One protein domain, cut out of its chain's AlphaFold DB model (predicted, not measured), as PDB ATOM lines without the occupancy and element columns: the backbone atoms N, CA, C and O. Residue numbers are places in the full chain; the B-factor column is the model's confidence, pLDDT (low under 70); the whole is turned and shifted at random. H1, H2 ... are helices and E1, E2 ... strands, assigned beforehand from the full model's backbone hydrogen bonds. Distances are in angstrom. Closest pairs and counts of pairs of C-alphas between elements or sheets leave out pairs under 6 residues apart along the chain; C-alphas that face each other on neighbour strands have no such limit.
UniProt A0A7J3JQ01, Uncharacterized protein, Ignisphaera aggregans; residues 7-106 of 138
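AT A GLANCE: This is residues 7 to 106 of the 138 residues of an uncharacterized protein of Ignisphaera aggregans (UniProt A0A7J3JQ01). Strands E1, E2, E4, E5, E6 and E7 run side by side in one long, twisted slab. The short strands E3 and E8 and the small helix H1 lie at one end of it, and the turns E1 to E2, E4 to E5 and E6 to E7 at the other. The printed part has 100 residues, mostly strand, with one named helix and eight named strands: along the chain E1 to E5 come first, then H1, then E6 to E8; the sheet is branched, E2 having three neighbours, E1, E3 and E6, and its neighbour strands are antiparallel. It is only just compact, close to loose, with a radius of gyration of the C-alphas of 14.8 A, and spans 43 by 27 by 21 A.

HOW THE PARTS SIT: E1, residues 7 to 15, bends by 67 degrees at residue 10. It forms a hairpin with E2, residues 20 to 30, with N 11 and O 24 2.9 A apart. E3, residues 35 to 38, completes a meander, each strand the antiparallel neighbour of the one before; N 28 and O 37 are 2.7 A apart. E4, residues 45 to 49, and E5, residues 57 to 63, form a hairpin, with N 46 and O 61 2.9 A apart. E5 is also E1's neighbour, with N 60 and O 10 2.8 A apart. H1, residues 64 to 70, is on the sheet at a height of 6.6 A; 1 of 3 O i to N i+4 and 3 of 4 O i to N i+3 pairs are within hydrogen-bond range. E6, residues 74 to 82, E7, residues 87 to 96, and E8, residues 102 to 105, form another meander; N 75 and O 94 are 2.7 A apart, N 105 and O 93 2.8 A. E1 and E3 lie on one side of E2, E6 on the other; N 23 and O 80 are 2.8 A apart.

IN THESE COORDINATES: E1 begins at C-alpha 7 (8.368, 3.586, 1.872), and E8 ends at C-alpha 105 (1.497, 0.255, -14.400). E2 is 32.2 A long, E7 28.9 A and E6 26.0 A.

THE WHOLE: The C-alphas farthest apart, of Asn 32 and Arg 53, are 44.0 A apart. The printed part has no cut, no link is long, and no printed residue is under 70 in pLDDT.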
ATOM      1  N   VAL A   7       9.471   3.137   2.723       91.69
ATOM      2  CA  VAL A   7       8.368   3.586   1.872       91.69
ATOM      3  C   VAL A   7       7.103   3.635   2.719       91.69
ATOM      4  O   VAL A   7       6.805   2.691   3.452       91.69
ATOM      5  N   LEU A   8       6.352   4.733   2.630       94.94
ATOM      6  CA  LEU A   8       5.037   4.853   3.258       94.94
ATOM      7  C   LEU A   8       4.031   4.002   2.477       94.94
ATOM      8  O   LEU A   8       3.786   4.260   1.303       94.94
ATOM      9  N   VAL A   9       3.430   3.012   3.131       95.56
ATOM     10  CA  VAL A   9       2.498   2.072   2.480       95.56
ATOM     11  C   VAL A   9       1.084   2.146   3.039       95.56
ATOM     12  O   VAL A   9       0.131   1.681   2.417       95.56
ATOM     13  N   TRP A  10       0.915   2.740   4.214       97.19
ATOM     14  CA  TRP A  10      -0.404   3.018   4.755       97.19
ATOM     15  C   TRP A  10      -0.363   4.286   5.591       97.19
ATOM     16  O   TRP A  10       0.594   4.526   6.328       97.19
ATOM     17  N   ARG A  11      -1.417   5.086   5.490       97.31
ATOM     18  CA  ARG A  11      -1.579   6.319   6.246       97.31
ATOM     19  C   ARG A  11      -3.042   6.501   6.599       97.31
ATOM     20  O   ARG A  11      -3.906   6.408   5.731       97.31
ATOM     21  N   LYS A  12      -3.287   6.831   7.861       96.62
ATOM     22  CA  LYS A  12      -4.530   7.439   8.312       96.62
ATOM     23  C   LYS A  12      -4.187   8.745   8.992       96.62
ATOM     24  O   LYS A  12      -3.718   8.745  10.128       96.62
ATOM     25  N   ASP A  13      -4.390   9.827   8.261       97.00
ATOM     26  CA  ASP A  13      -4.048  11.172   8.691       97.00
ATOM     27  C   ASP A  13      -5.294  12.043   8.602       97.00
ATOM     28  O   ASP A  13      -5.976  12.052   7.580       97.00
ATOM     29  N   THR A  14      -5.644  12.709   9.694       95.62
ATOM     30  CA  THR A  14      -6.890  13.471   9.829       95.62
ATOM     31  C   THR A  14      -6.596  14.827  10.440       95.62
ATOM     32  O   THR A  14      -5.661  14.973  11.224       95.62
ATOM     33  N   TRP A  15      -7.393  15.834  10.105       93.75
ATOM     34  CA  TRP A  15      -7.276  17.152  10.721       93.75
ATOM     35  C   TRP A  15      -8.625  17.860  10.797       93.75
ATOM     36  O   TRP A  15      -9.633  17.400  10.261       93.75
ATOM     37  N   GLY A  16      -8.623  19.004  11.485       86.69
ATOM     38  CA  GLY A  16      -9.767  19.902  11.560       86.69
ATOM     39  C   GLY A  16     -11.028  19.244  12.121       86.69
ATOM     40  O   GLY A  16     -10.998  18.527  13.119       86.69
ATOM     41  N   SER A  17     -12.155  19.555  11.496       76.94
ATOM     42  CA  SER A  17     -13.484  19.036  11.814       76.94
ATOM     43  C   SER A  17     -14.152  18.543  10.524       76.94
ATOM     44  O   SER A  17     -13.734  18.911   9.430       76.94
ATOM     45  N   TYR A  18     -15.193  17.707  10.638       74.81
ATOM     46  CA  TYR A  18     -15.981  17.189   9.500       74.81
ATOM     47  C   TYR A  18     -15.288  16.144   8.603       74.81
ATOM     48  O   TYR A  18     -15.568  16.056   7.413       74.81
ATOM     49  N   GLY A  19     -14.418  15.302   9.171       83.69
ATOM     50  CA  GLY A  19     -13.897  14.120   8.471       83.69
ATOM     51  C   GLY A  19     -12.832  14.410   7.411       83.69
ATOM     52  O   GLY A  19     -12.648  13.589   6.515       83.69
ATOM     53  N   GLN A  20     -12.136  15.547   7.507       95.19
ATOM     54  CA  GLN A  20     -10.996  15.872   6.646       95.19
ATOM     55  C   GLN A  20      -9.855  14.883   6.889       95.19
ATOM     56  O   GLN A  20      -9.551  14.541   8.038       95.19
ATOM     57  N   HIS A  21      -9.258  14.392   5.808       96.56
ATOM     58  CA  HIS A  21      -8.251  13.349   5.881       96.56
ATOM     59  C   HIS A  21      -7.369  13.264   4.638       96.56
ATOM     60  O   HIS A  21      -7.732  13.710   3.551       96.56
ATOM     61  N   ASP A  22      -6.221  12.624   4.817       97.19
ATOM     62  CA  ASP A  22      -5.283  12.261   3.769       97.19
ATOM     63  C   ASP A  22      -4.844  10.807   3.988       97.19
ATOM     64  O   ASP A  22      -3.862  10.504   4.670       97.19
ATOM     65  N   ASN A  23      -5.629   9.876   3.455       97.62
ATOM     66  CA  ASN A  23      -5.457   8.454   3.703       97.62
ATOM     67  C   ASN A  23      -4.747   7.764   2.541       97.62
ATOM     68  O   ASN A  23      -5.032   8.024   1.375       97.62
ATOM     69  N   LEU A  24      -3.866   6.824   2.869       97.94
ATOM     70  CA  LEU A  24      -3.178   5.967   1.911       97.94
ATOM     71  C   LEU A  24      -3.419   4.510   2.300       97.94
ATOM     72  O   LEU A  24      -3.177   4.133   3.446       97.94
ATOM     73  N   TYR A  25      -3.846   3.688   1.351       97.31
ATOM     74  CA  TYR A  25      -4.044   2.257   1.546       97.31
ATOM     75  C   TYR A  25      -3.323   1.490   0.445       97.31
ATOM     76  O   TYR A  25      -3.612   1.697  -0.730       97.31
ATOM     77  N   THR A  26      -2.420   0.588   0.822       97.44
ATOM     78  CA  THR A  26      -1.726  -0.283  -0.133       97.44
ATOM     79  C   THR A  26      -2.161  -1.730   0.046       97.44
ATOM     80  O   THR A  26      -2.088  -2.291   1.145       97.44
ATOM     81  N   PHE A  27      -2.581  -2.335  -1.058       96.88
ATOM     82  CA  PHE A  27      -2.939  -3.741  -1.164       96.88
ATOM     83  C   PHE A  27      -1.988  -4.436  -2.132       96.88
ATOM     84  O   PHE A  27      -1.533  -3.834  -3.101       96.88
ATOM     85  N   VAL A  28      -1.697  -5.698  -1.867       96.25
ATOM     86  CA  VAL A  28      -0.913  -6.578  -2.721       96.25
ATOM     87  C   VAL A  28      -1.882  -7.496  -3.445       96.25
ATOM     88  O   VAL A  28      -2.732  -8.123  -2.816       96.25
ATOM     89  N   ILE A  29      -1.739  -7.553  -4.758       95.25
ATOM     90  CA  ILE A  29      -2.464  -8.440  -5.651       95.25
ATOM     91  C   ILE A  29      -1.494  -9.535  -6.080       95.25
ATOM     92  O   ILE A  29      -0.438  -9.255  -6.658       95.25
ATOM     93  N   ASP A  30      -1.851 -10.778  -5.784       92.38
ATOM     94  CA  ASP A  30      -1.095 -11.947  -6.207       92.38
ATOM     95  C   ASP A  30      -1.763 -12.558  -7.443       92.38
ATOM     96  O   ASP A  30      -2.915 -12.985  -7.425       92.38
ATOM     97  N   LEU A  31      -1.034 -12.532  -8.558       88.62
ATOM     98  CA  LEU A  31      -1.554 -12.937  -9.862       88.62
ATOM     99  C   LEU A  31      -1.673 -14.457 -10.013       88.62
ATOM    100  O   LEU A  31      -2.361 -14.915 -10.920       88.62
ATOM    101  N   ASN A  32      -1.029 -15.239  -9.140       88.06
ATOM    102  CA  ASN A  32      -1.067 -16.699  -9.216       88.06
ATOM    103  C   ASN A  32      -2.330 -17.269  -8.565       88.06
ATOM    104  O   ASN A  32      -2.890 -18.245  -9.055       88.06
ATOM    105  N   ASN A  33      -2.768 -16.675  -7.453       90.25
ATOM    106  CA  ASN A  33      -3.942 -17.121  -6.694       90.25
ATOM    107  C   ASN A  33      -5.137 -16.153  -6.795       90.25
ATOM    108  O   ASN A  33      -6.186 -16.430  -6.217       90.25
ATOM    109  N   LEU A  34      -4.973 -15.034  -7.512       89.50
ATOM    110  CA  LEU A  34      -5.969 -13.975  -7.700       89.50
ATOM    111  C   LEU A  34      -6.474 -13.367  -6.378       89.50
ATOM    112  O   LEU A  34      -7.629 -12.941  -6.286       89.50
ATOM    113  N   SER A  35      -5.621 -13.318  -5.349       92.19
ATOM    114  CA  SER A  35      -5.964 -12.753  -4.042       92.19
ATOM    115  C   SER A  35      -5.556 -11.286  -3.905       92.19
ATOM    116  O   SER A  35      -4.628 -10.800  -4.556       92.19
ATOM    117  N   ILE A  36      -6.269 -10.573  -3.027       94.44
ATOM    118  CA  ILE A  36      -5.973  -9.192  -2.642       94.44
ATOM    119  C   ILE A  36      -5.785  -9.150  -1.130       94.44
ATOM    120  O   ILE A  36      -6.707  -9.457  -0.373       94.44
ATOM    121  N   GLU A  37      -4.609  -8.728  -0.677       95.38
ATOM    122  CA  GLU A  37      -4.292  -8.652   0.746       95.38
ATOM    123  C   GLU A  37      -3.694  -7.298   1.130       95.38
ATOM    124  O   GLU A  37      -2.929  -6.712   0.367       95.38
ATOM    125  N   PRO A  38      -3.987  -6.766   2.326       95.00
ATOM    126  CA  PRO A  38      -3.282  -5.593   2.822       95.00
ATOM    127  C   PRO A  38      -1.784  -5.875   2.969       95.00
ATOM    128  O   PRO A  38      -1.396  -6.886   3.556       95.00
ATOM    129  N   ILE A  39      -0.937  -4.950   2.511       95.38
ATOM    130  CA  ILE A  39       0.523  -5.150   2.472       95.38
ATOM    131  C   ILE A  39       1.130  -5.526   3.831       95.38
ATOM    132  O   ILE A  39       2.023  -6.363   3.900       95.38
ATOM    133  N   TYR A  40       0.598  -4.985   4.928       92.50
ATOM    134  CA  TYR A  40       1.101  -5.237   6.282       92.50
ATOM    135  C   TYR A  40       0.909  -6.682   6.771       92.50
ATOM    136  O   TYR A  40       1.450  -7.034   7.814       92.50
ATOM    137  N   LYS A  41       0.141  -7.519   6.059       94.06
ATOM    138  CA  LYS A  41       0.053  -8.960   6.347       94.06
ATOM    139  C   LYS A  41       1.199  -9.767   5.735       94.06
ATOM    140  O   LYS A  41       1.445 -10.883   6.177       94.06
ATOM    141  N   LEU A  42       1.873  -9.220   4.724       95.06
ATOM    142  CA  LEU A  42       2.811  -9.957   3.874       95.06
ATOM    143  C   LEU A  42       4.275  -9.580   4.104       95.06
ATOM    144  O   LEU A  42       5.170 -10.322   3.706       95.06
ATOM    145  N   VAL A  43       4.533  -8.431   4.725       95.31
ATOM    146  CA  VAL A  43       5.886  -7.919   4.961       95.31
ATOM    147  C   VAL A  43       6.041  -7.383   6.373       95.31
ATOM    148  O   VAL A  43       5.064  -7.036   7.038       95.31
ATOM    149  N   THR A  44       7.288  -7.271   6.823       95.62
ATOM    150  CA  THR A  44       7.592  -6.608   8.091       95.62
ATOM    151  C   THR A  44       7.356  -5.112   7.941       95.62
ATOM    152  O   THR A  44       7.885  -4.472   7.029       95.62
ATOM    153  N   VAL A  45       6.593  -4.547   8.870       95.38
ATOM    154  CA  VAL A  45       6.226  -3.133   8.858       95.38
ATOM    155  C   VAL A  45       6.685  -2.427  10.125       95.38
ATOM    156  O   VAL A  45       6.732  -3.016  11.205       95.38
ATOM    157  N   ARG A  46       6.981  -1.135  10.002       96.31
ATOM    158  CA  ARG A  46       7.121  -0.222  11.136       96.31
ATOM    159  C   ARG A  46       5.869   0.634  11.222       96.31
ATOM    160  O   ARG A  46       5.531   1.339  10.273       96.31
ATOM    161  N   HIS A  47       5.205   0.593  12.368       96.00
ATOM    162  CA  HIS A  47       4.089   1.482  12.652       96.00
ATOM    163  C   HIS A  47       4.565   2.710  13.407       96.00
ATOM    164  O   HIS A  47       5.442   2.642  14.266       96.00
ATOM    165  N   GLU A  48       3.934   3.830  13.105       96.75
ATOM    166  CA  GLU A  48       4.166   5.090  13.771       96.75
ATOM    167  C   GLU A  48       2.831   5.728  14.121       96.75
ATOM    168  O   GLU A  48       1.970   5.919  13.260       96.75
ATOM    169  N   ASN A  49       2.659   6.025  15.405       96.69
ATOM    170  CA  ASN A  49       1.459   6.639  15.941       96.69
ATOM    171  C   ASN A  49       1.830   7.991  16.555       96.69
ATOM    172  O   ASN A  49       2.609   8.055  17.506       96.69
ATOM    173  N   ARG A  50       1.262   9.057  15.991       95.12
ATOM    174  CA  ARG A  50       1.396  10.442  16.449       95.12
ATOM    175  C   ARG A  50       0.023  11.054  16.736       95.12
ATOM    176  O   ARG A  50      -0.173  12.251  16.537       95.12
ATOM    177  N   ASP A  51      -0.941  10.225  17.140       94.38
ATOM    178  CA  ASP A  51      -2.305  10.647  17.446       94.38
ATOM    179  C   ASP A  51      -2.294  11.815  18.449       94.38
ATOM    180  O   ASP A  51      -1.560  11.828  19.439       94.38
ATOM    181  N   SER A  52      -3.141  12.807  18.193       90.38
ATOM    182  CA  SER A  52      -3.419  13.893  19.129       90.38
ATOM    183  C   SER A  52      -4.751  13.641  19.832       90.38
ATOM    184  O   SER A  52      -5.505  12.732  19.489       90.38
ATOM    185  N   ARG A  53      -5.113  14.501  20.790       88.62
ATOM    186  CA  ARG A  53      -6.421  14.405  21.461       88.62
ATOM    187  C   ARG A  53      -7.613  14.512  20.494       88.62
ATOM    188  O   ARG A  53      -8.691  14.032  20.825       88.62
ATOM    189  N   LYS A  54      -7.447  15.187  19.350       88.88
ATOM    190  CA  LYS A  54      -8.536  15.477  18.400       88.88
ATOM    191  C   LYS A  54      -8.425  14.710  17.085       88.88
ATOM    192  O   LYS A  54      -9.450  14.453  16.466       88.88
ATOM    193  N   ASN A  55      -7.211  14.358  16.675       92.56
ATOM    194  CA  ASN A  55      -6.923  13.865  15.335       92.56
ATOM    195  C   ASN A  55      -6.072  12.597  15.377       92.56
ATOM    196  O   ASN A  55      -5.181  12.462  16.217       92.56
ATOM    197  N   VAL A  56      -6.331  11.706  14.427       94.38
ATOM    198  CA  VAL A  56      -5.573  10.479  14.178       94.38
ATOM    199  C   VAL A  56      -4.453  10.766  13.180       94.38
ATOM    200  O   VAL A  56      -4.726  11.305  12.106       94.38
ATOM    201  N   HIS A  57      -3.232  10.363  13.525       96.12
ATOM    202  CA  HIS A  57      -2.033  10.485  12.698       96.12
ATOM    203  C   HIS A  57      -1.237   9.183  12.794       96.12
ATOM    204  O   HIS A  57      -0.389   8.998  13.672       96.12
ATOM    205  N   ARG A  58      -1.541   8.243  11.903       97.06
ATOM    206  CA  ARG A  58      -0.947   6.907  11.910       97.06
ATOM    207  C   ARG A  58      -0.338   6.596  10.563       97.06
ATOM    208  O   ARG A  58      -0.973   6.772   9.526       97.06
ATOM    209  N   PHE A  59       0.869   6.062  10.600       97.31
ATOM    210  CA  PHE A  59       1.666   5.780   9.422       97.31
ATOM    211  C   PHE A  59       2.223   4.366   9.528       97.31
ATOM    212  O   PHE A  59       2.548   3.884  10.614       97.31
ATOM    213  N   THR A  60       2.301   3.682   8.395       96.62
ATOM    214  CA  THR A  60       2.964   2.386   8.288       96.62
ATOM    215  C   THR A  60       3.987   2.455   7.179       96.62
ATOM    216  O   THR A  60       3.666   2.806   6.039       96.62
ATOM    217  N   TYR A  61       5.206   2.079   7.532       95.94
ATOM    218  CA  TYR A  61       6.361   2.103   6.665       95.94
ATOM    219  C   TYR A  61       6.877   0.690   6.424       95.94
ATOM    220  O   TYR A  61       6.826  -0.167   7.309       95.94
ATOM    221  N   VAL A  62       7.390   0.458   5.221       94.50
ATOM    222  CA  VAL A  62       8.028  -0.794   4.809       94.50
ATOM    223  C   VAL A  62       9.423  -0.473   4.303       94.50
ATOM    224  O   VAL A  62       9.601   0.459   3.523       94.50
ATOM    225  N   LYS A  63      10.423  -1.246   4.724       92.06
ATOM    226  CA  LYS A  63      11.780  -1.127   4.175       92.06
ATOM    227  C   LYS A  63      11.803  -1.612   2.731       92.06
ATOM    228  O   LYS A  63      11.199  -2.637   2.428       92.06
ATOM    229  N   ARG A  64      12.582  -0.971   1.860       88.00
ATOM    230  CA  ARG A  64      12.766  -1.437   0.469       88.00
ATOM    231  C   ARG A  64      13.194  -2.905   0.382       88.00
ATOM    232  O   ARG A  64      12.673  -3.649  -0.438       88.00
ATOM    233  N   SER A  65      14.051  -3.353   1.300       90.75
ATOM    234  CA  SER A  65      14.473  -4.757   1.383       90.75
ATOM    235  C   SER A  65      13.306  -5.728   1.598       90.75
ATOM    236  O   SER A  65      13.355  -6.856   1.124       90.75
ATOM    237  N   GLU A  66      12.243  -5.311   2.286       93.75
ATOM    238  CA  GLU A  66      11.049  -6.134   2.498       93.75
ATOM    239  C   GLU A  66      10.145  -6.162   1.260       93.75
ATOM    240  O   GLU A  66       9.495  -7.176   1.019       93.75
ATOM    241  N   LEU A  67      10.146  -5.104   0.438       92.31
ATOM    242  CA  LEU A  67       9.423  -5.098  -0.840       92.31
ATOM    243  C   LEU A  67       9.969  -6.155  -1.801       92.31
ATOM    244  O   LEU A  67       9.201  -6.706  -2.577       92.31
ATOM    245  N   SER A  68      11.251  -6.521  -1.700       90.75
ATOM    246  CA  SER A  68      11.828  -7.600  -2.518       90.75
ATOM    247  C   SER A  68      11.136  -8.963  -2.321       90.75
ATOM    248  O   SER A  68      11.144  -9.795  -3.222       90.75
ATOM    249  N   LYS A  69      10.443  -9.183  -1.194       93.62
ATOM    250  CA  LYS A  69       9.622 -10.388  -0.959       93.62
ATOM    251  C   LYS A  69       8.347 -10.426  -1.808       93.62
ATOM    252  O   LYS A  69       7.683 -11.455  -1.876       93.62
ATOM    253  N   LEU A  70       7.982  -9.297  -2.411       94.81
ATOM    254  CA  LEU A  70       6.780  -9.117  -3.218       94.81
ATOM    255  C   LEU A  70       7.096  -9.032  -4.717       94.81
ATOM    256  O   LEU A  70       6.215  -8.649  -5.480       94.81
ATOM    257  N   VAL A  71       8.319  -9.371  -5.144       93.75
ATOM    258  CA  VAL A  71       8.713  -9.386  -6.563       93.75
ATOM    259  C   VAL A  71       7.702 -10.174  -7.399       93.75
ATOM    260  O   VAL A  71       7.252 -11.252  -7.009       93.75
ATOM    261  N   GLY A  72       7.319  -9.601  -8.540       91.31
ATOM    262  CA  GLY A  72       6.318 -10.166  -9.446       91.31
ATOM    263  C   GLY A  72       4.865  -9.949  -9.012       91.31
ATOM    264  O   GLY A  72       3.955 -10.265  -9.775       91.31
ATOM    265  N   LYS A  73       4.614  -9.387  -7.822       94.50
ATOM    266  CA  LYS A  73       3.267  -8.999  -7.381       94.50
ATOM    267  C   LYS A  73       2.938  -7.571  -7.802       94.50
ATOM    268  O   LYS A  73       3.822  -6.752  -8.068       94.50
ATOM    269  N   VAL A  74       1.643  -7.267  -7.817       95.38
ATOM    270  CA  VAL A  74       1.127  -5.930  -8.124       95.38
ATOM    271  C   VAL A  74       0.695  -5.239  -6.835       95.38
ATOM    272  O   VAL A  74       0.001  -5.822  -6.009       95.38
ATOM    273  N   LEU A  75       1.087  -3.986  -6.646       96.19
ATOM    274  CA  LEU A  75       0.612  -3.126  -5.573       96.19
ATOM    275  C   LEU A  75      -0.508  -2.229  -6.095       96.19
ATOM    276  O   LEU A  75      -0.316  -1.485  -7.054       96.19
ATOM    277  N   LYS A  76      -1.654  -2.256  -5.420       96.44
ATOM    278  CA  LYS A  76      -2.741  -1.289  -5.574       96.44
ATOM    279  C   LYS A  76      -2.627  -0.248  -4.471       96.44
ATOM    280  O   LYS A  76      -2.807  -0.571  -3.298       96.44
ATOM    281  N   VAL A  77      -2.365   0.995  -4.848       96.75
ATOM    282  CA  VAL A  77      -2.231   2.133  -3.937       96.75
ATOM    283  C   VAL A  77      -3.448   3.032  -4.095       96.75
ATOM    284  O   VAL A  77      -3.656   3.639  -5.142       96.75
ATOM    285  N   VAL A  78      -4.265   3.113  -3.050       96.50
ATOM    286  CA  VAL A  78      -5.459   3.958  -2.987       96.50
ATOM    287  C   VAL A  78      -5.154   5.175  -2.125       96.50
ATOM    288  O   VAL A  78      -4.863   5.046  -0.936       96.50
ATOM    289  N   HIS A  79      -5.250   6.356  -2.723       97.44
ATOM    290  CA  HIS A  79      -5.103   7.645  -2.063       97.44
ATOM    291  C   HIS A  79      -6.476   8.318  -1.970       97.44
ATOM    292  O   HIS A  79      -7.084   8.613  -2.994       97.44
ATOM    293  N   ASP A  80      -6.980   8.522  -0.753       97.06
ATOM    294  CA  ASP A  80      -8.247   9.216  -0.484       97.06
ATOM    295  C   ASP A  80      -7.942  10.504   0.273       97.06
ATOM    296  O   ASP A  80      -7.527  10.475   1.433       97.06
ATOM    297  N   TYR A  81      -8.109  11.630  -0.409       96.62
ATOM    298  CA  TYR A  81      -7.934  12.956   0.156       96.62
ATOM    299  C   TYR A  81      -9.290  13.638   0.280       96.62
ATOM    300  O   TYR A  81     -10.005  13.799  -0.713       96.62
ATOM    301  N   ALA A  82      -9.617  14.118   1.475       96.19
ATOM    302  CA  ALA A  82     -10.814  14.898   1.738       96.19
ATOM    303  C   ALA A  82     -10.490  16.156   2.544       96.19
ATOM    304  O   ALA A  82      -9.863  16.124   3.599       96.19
ATOM    305  N   SER A  83     -11.002  17.277   2.062       93.06
ATOM    306  CA  SER A  83     -11.020  18.574   2.733       93.06
ATOM    307  C   SER A  83     -12.470  19.035   2.904       93.06
ATOM    308  O   SER A  83     -13.396  18.347   2.480       93.06
ATOM    309  N   SER A  84     -12.693  20.210   3.496       89.19
ATOM    310  CA  SER A  84     -14.051  20.742   3.709       89.19
ATOM    311  C   SER A  84     -14.846  20.958   2.416       89.19
ATOM    312  O   SER A  84     -16.070  20.965   2.463       89.19
ATOM    313  N   SER A  85     -14.176  21.148   1.278       88.25
ATOM    314  CA  SER A  85     -14.815  21.510   0.006       88.25
ATOM    315  C   SER A  85     -14.522  20.548  -1.142       88.25
ATOM    316  O   SER A  85     -15.128  20.661  -2.206       88.25
ATOM    317  N   LYS A  86     -13.586  19.613  -0.966       92.38
ATOM    318  CA  LYS A  86     -13.124  18.736  -2.045       92.38
ATOM    319  C   LYS A  86     -12.754  17.366  -1.514       92.38
ATOM    320  O   LYS A  86     -11.986  17.274  -0.556       92.38
ATOM    321  N   ARG A  87     -13.219  16.330  -2.210       94.12
ATOM    322  CA  ARG A  87     -12.728  14.959  -2.081       94.12
ATOM    323  C   ARG A  87     -12.137  14.498  -3.405       94.12
ATOM    324  O   ARG A  87     -12.705  14.779  -4.457       94.12
ATOM    325  N   ASN A  88     -11.004  13.815  -3.347       95.25
ATOM    326  CA  ASN A  88     -10.372  13.180  -4.489       95.25
ATOM    327  C   ASN A  88      -9.902  11.782  -4.090       95.25
ATOM    328  O   ASN A  88      -9.182  11.641  -3.104       95.25
ATOM    329  N   VAL A  89     -10.295  10.777  -4.869       94.19
ATOM    330  CA  VAL A  89      -9.821   9.402  -4.712       94.19
ATOM    331  C   VAL A  89      -9.013   9.058  -5.950       94.19
ATOM    332  O   VAL A  89      -9.518   9.140  -7.065       94.19
ATOM    333  N   THR A  90      -7.751   8.695  -5.763       95.06
ATOM    334  CA  THR A  90      -6.848   8.297  -6.842       95.06
ATOM    335  C   THR A  90      -6.343   6.889  -6.569       95.06
ATOM    336  O   THR A  90      -5.952   6.568  -5.448       95.06
ATOM    337  N   VAL A  91      -6.363   6.042  -7.591       95.69
ATOM    338  CA  VAL A  91      -5.852   4.675  -7.516       95.69
ATOM    339  C   VAL A  91      -4.679   4.563  -8.471       95.69
ATOM    340  O   VAL A  91      -4.779   4.964  -9.627       95.69
ATOM    341  N   LYS A  92      -3.563   4.036  -7.977       96.06
ATOM    342  CA  LYS A  92      -2.372   3.750  -8.771       96.06
ATOM    343  C   LYS A  92      -1.964   2.298  -8.613       96.06
ATOM    344  O   LYS A  92      -2.162   1.705  -7.551       96.06
ATOM    345  N   TYR A  93      -1.365   1.758  -9.663       96.38
ATOM    346  CA  TYR A  93      -0.913   0.380  -9.718       96.38
ATOM    347  C   TYR A  93       0.586   0.336  -9.977       96.38
ATOM    348  O   TYR A  93       1.097   1.104 -10.786       96.38
ATOM    349  N   TYR A  94       1.286  -0.557  -9.286       95.81
ATOM    350  CA  TYR A  94       2.724  -0.751  -9.443       95.81
ATOM    351  C   TYR A  94       3.040  -2.234  -9.530       95.81
ATOM    352  O   TYR A  94       2.464  -3.013  -8.782       95.81
ATOM    353  N   VAL A  95       3.982  -2.636 -10.372       94.94
ATOM    354  CA  VAL A  95       4.590  -3.967 -10.284       94.94
ATOM    355  C   VAL A  95       5.884  -3.871  -9.488       94.94
ATOM    356  O   VAL A  95       6.669  -2.936  -9.669       94.94
ATOM    357  N   VAL A  96       6.102  -4.837  -8.601       93.50
ATOM    358  CA  VAL A  96       7.355  -4.944  -7.855       93.50
ATOM    359  C   VAL A  96       8.380  -5.676  -8.721       93.50
ATOM    360  O   VAL A  96       8.209  -6.855  -9.040       93.50
ATOM    361  N   LYS A  97       9.434  -4.965  -9.118       91.69
ATOM    362  CA  LYS A  97      10.576  -5.494  -9.871       91.69
ATOM    363  C   LYS A  97      11.674  -5.984  -8.923       91.69
ATOM    364  O   LYS A  97      11.603  -5.788  -7.705       91.69
ATOM    365  N   ASP A  98      12.680  -6.639  -9.496       86.38
ATOM    366  CA  ASP A  98      13.835  -7.153  -8.761       86.38
ATOM    367  C   ASP A  98      14.463  -6.076  -7.865       86.38
ATOM    368  O   ASP A  98      14.501  -4.893  -8.200       86.38
ATOM    369  N   GLY A  99      14.902  -6.471  -6.670       80.44
ATOM    370  CA  GLY A  99      15.431  -5.535  -5.672       80.44
ATOM    371  C   GLY A  99      14.373  -4.710  -4.923       80.44
ATOM    372  O   GLY A  99      14.734  -3.951  -4.024       80.44
ATOM    373  N   GLY A 100      13.078  -4.888  -5.219       82.06
ATOM    374  CA  GLY A 100      11.982  -4.176  -4.551       82.06
ATOM    375  C   GLY A 100      11.658  -2.813  -5.168       82.06
ATOM    376  O   GLY A 100      11.002  -1.989  -4.526       82.06
ATOM    377  N   GLU A 101      12.125  -2.560  -6.391       88.06
ATOM    378  CA  GLU A 101      11.779  -1.360  -7.152       88.06
ATOM    379  C   GLU A 101      10.315  -1.396  -7.604       88.06
ATOM    380  O   GLU A 101       9.763  -2.454  -7.905       88.06
ATOM    381  N   LEU A 102       9.670  -0.229  -7.650       91.88
ATOM    382  CA  LEU A 102       8.270  -0.099  -8.050       91.88
ATOM    383  C   LEU A 102       8.191   0.540  -9.434       91.88
ATOM    384  O   LEU A 102       8.597   1.688  -9.607       91.88
ATOM    385  N   ALA A 103       7.633  -0.185 -10.400       93.00
ATOM    386  CA  ALA A 103       7.333   0.346 -11.726       93.00
ATOM    387  C   ALA A 103       5.828   0.619 -11.839       93.00
ATOM    388  O   ALA A 103       5.028  -0.285 -11.602       93.00
ATOM    389  N   GLU A 104       5.441   1.857 -12.163       95.19
ATOM    390  CA  GLU A 104       4.029   2.237 -12.333       95.19
ATOM    391  C   GLU A 104       3.437   1.512 -13.547       95.19
ATOM    392  O   GLU A 104       4.054   1.450 -14.611       95.19
ATOM    393  N   LEU A 105       2.252   0.943 -13.364       95.00
ATOM    394  CA  LEU A 105       1.497   0.255 -14.400       95.00
ATOM    395  C   LEU A 105       0.460   1.206 -14.987       95.00
ATOM    396  O   LEU A 105      -0.138   2.013 -14.270       95.00
ATOM    397  N   HIS A 106       0.217   1.074 -16.287       93.25
ATOM    398  CA  HIS A 106      -0.893   1.768 -16.915       93.25
ATOM    399  C   HIS A 106      -2.218   1.140 -16.469       93.25
ATOM    400  O   HIS A 106      -2.369  -0.086 -16.471       93.25
TER     401      HIS A 106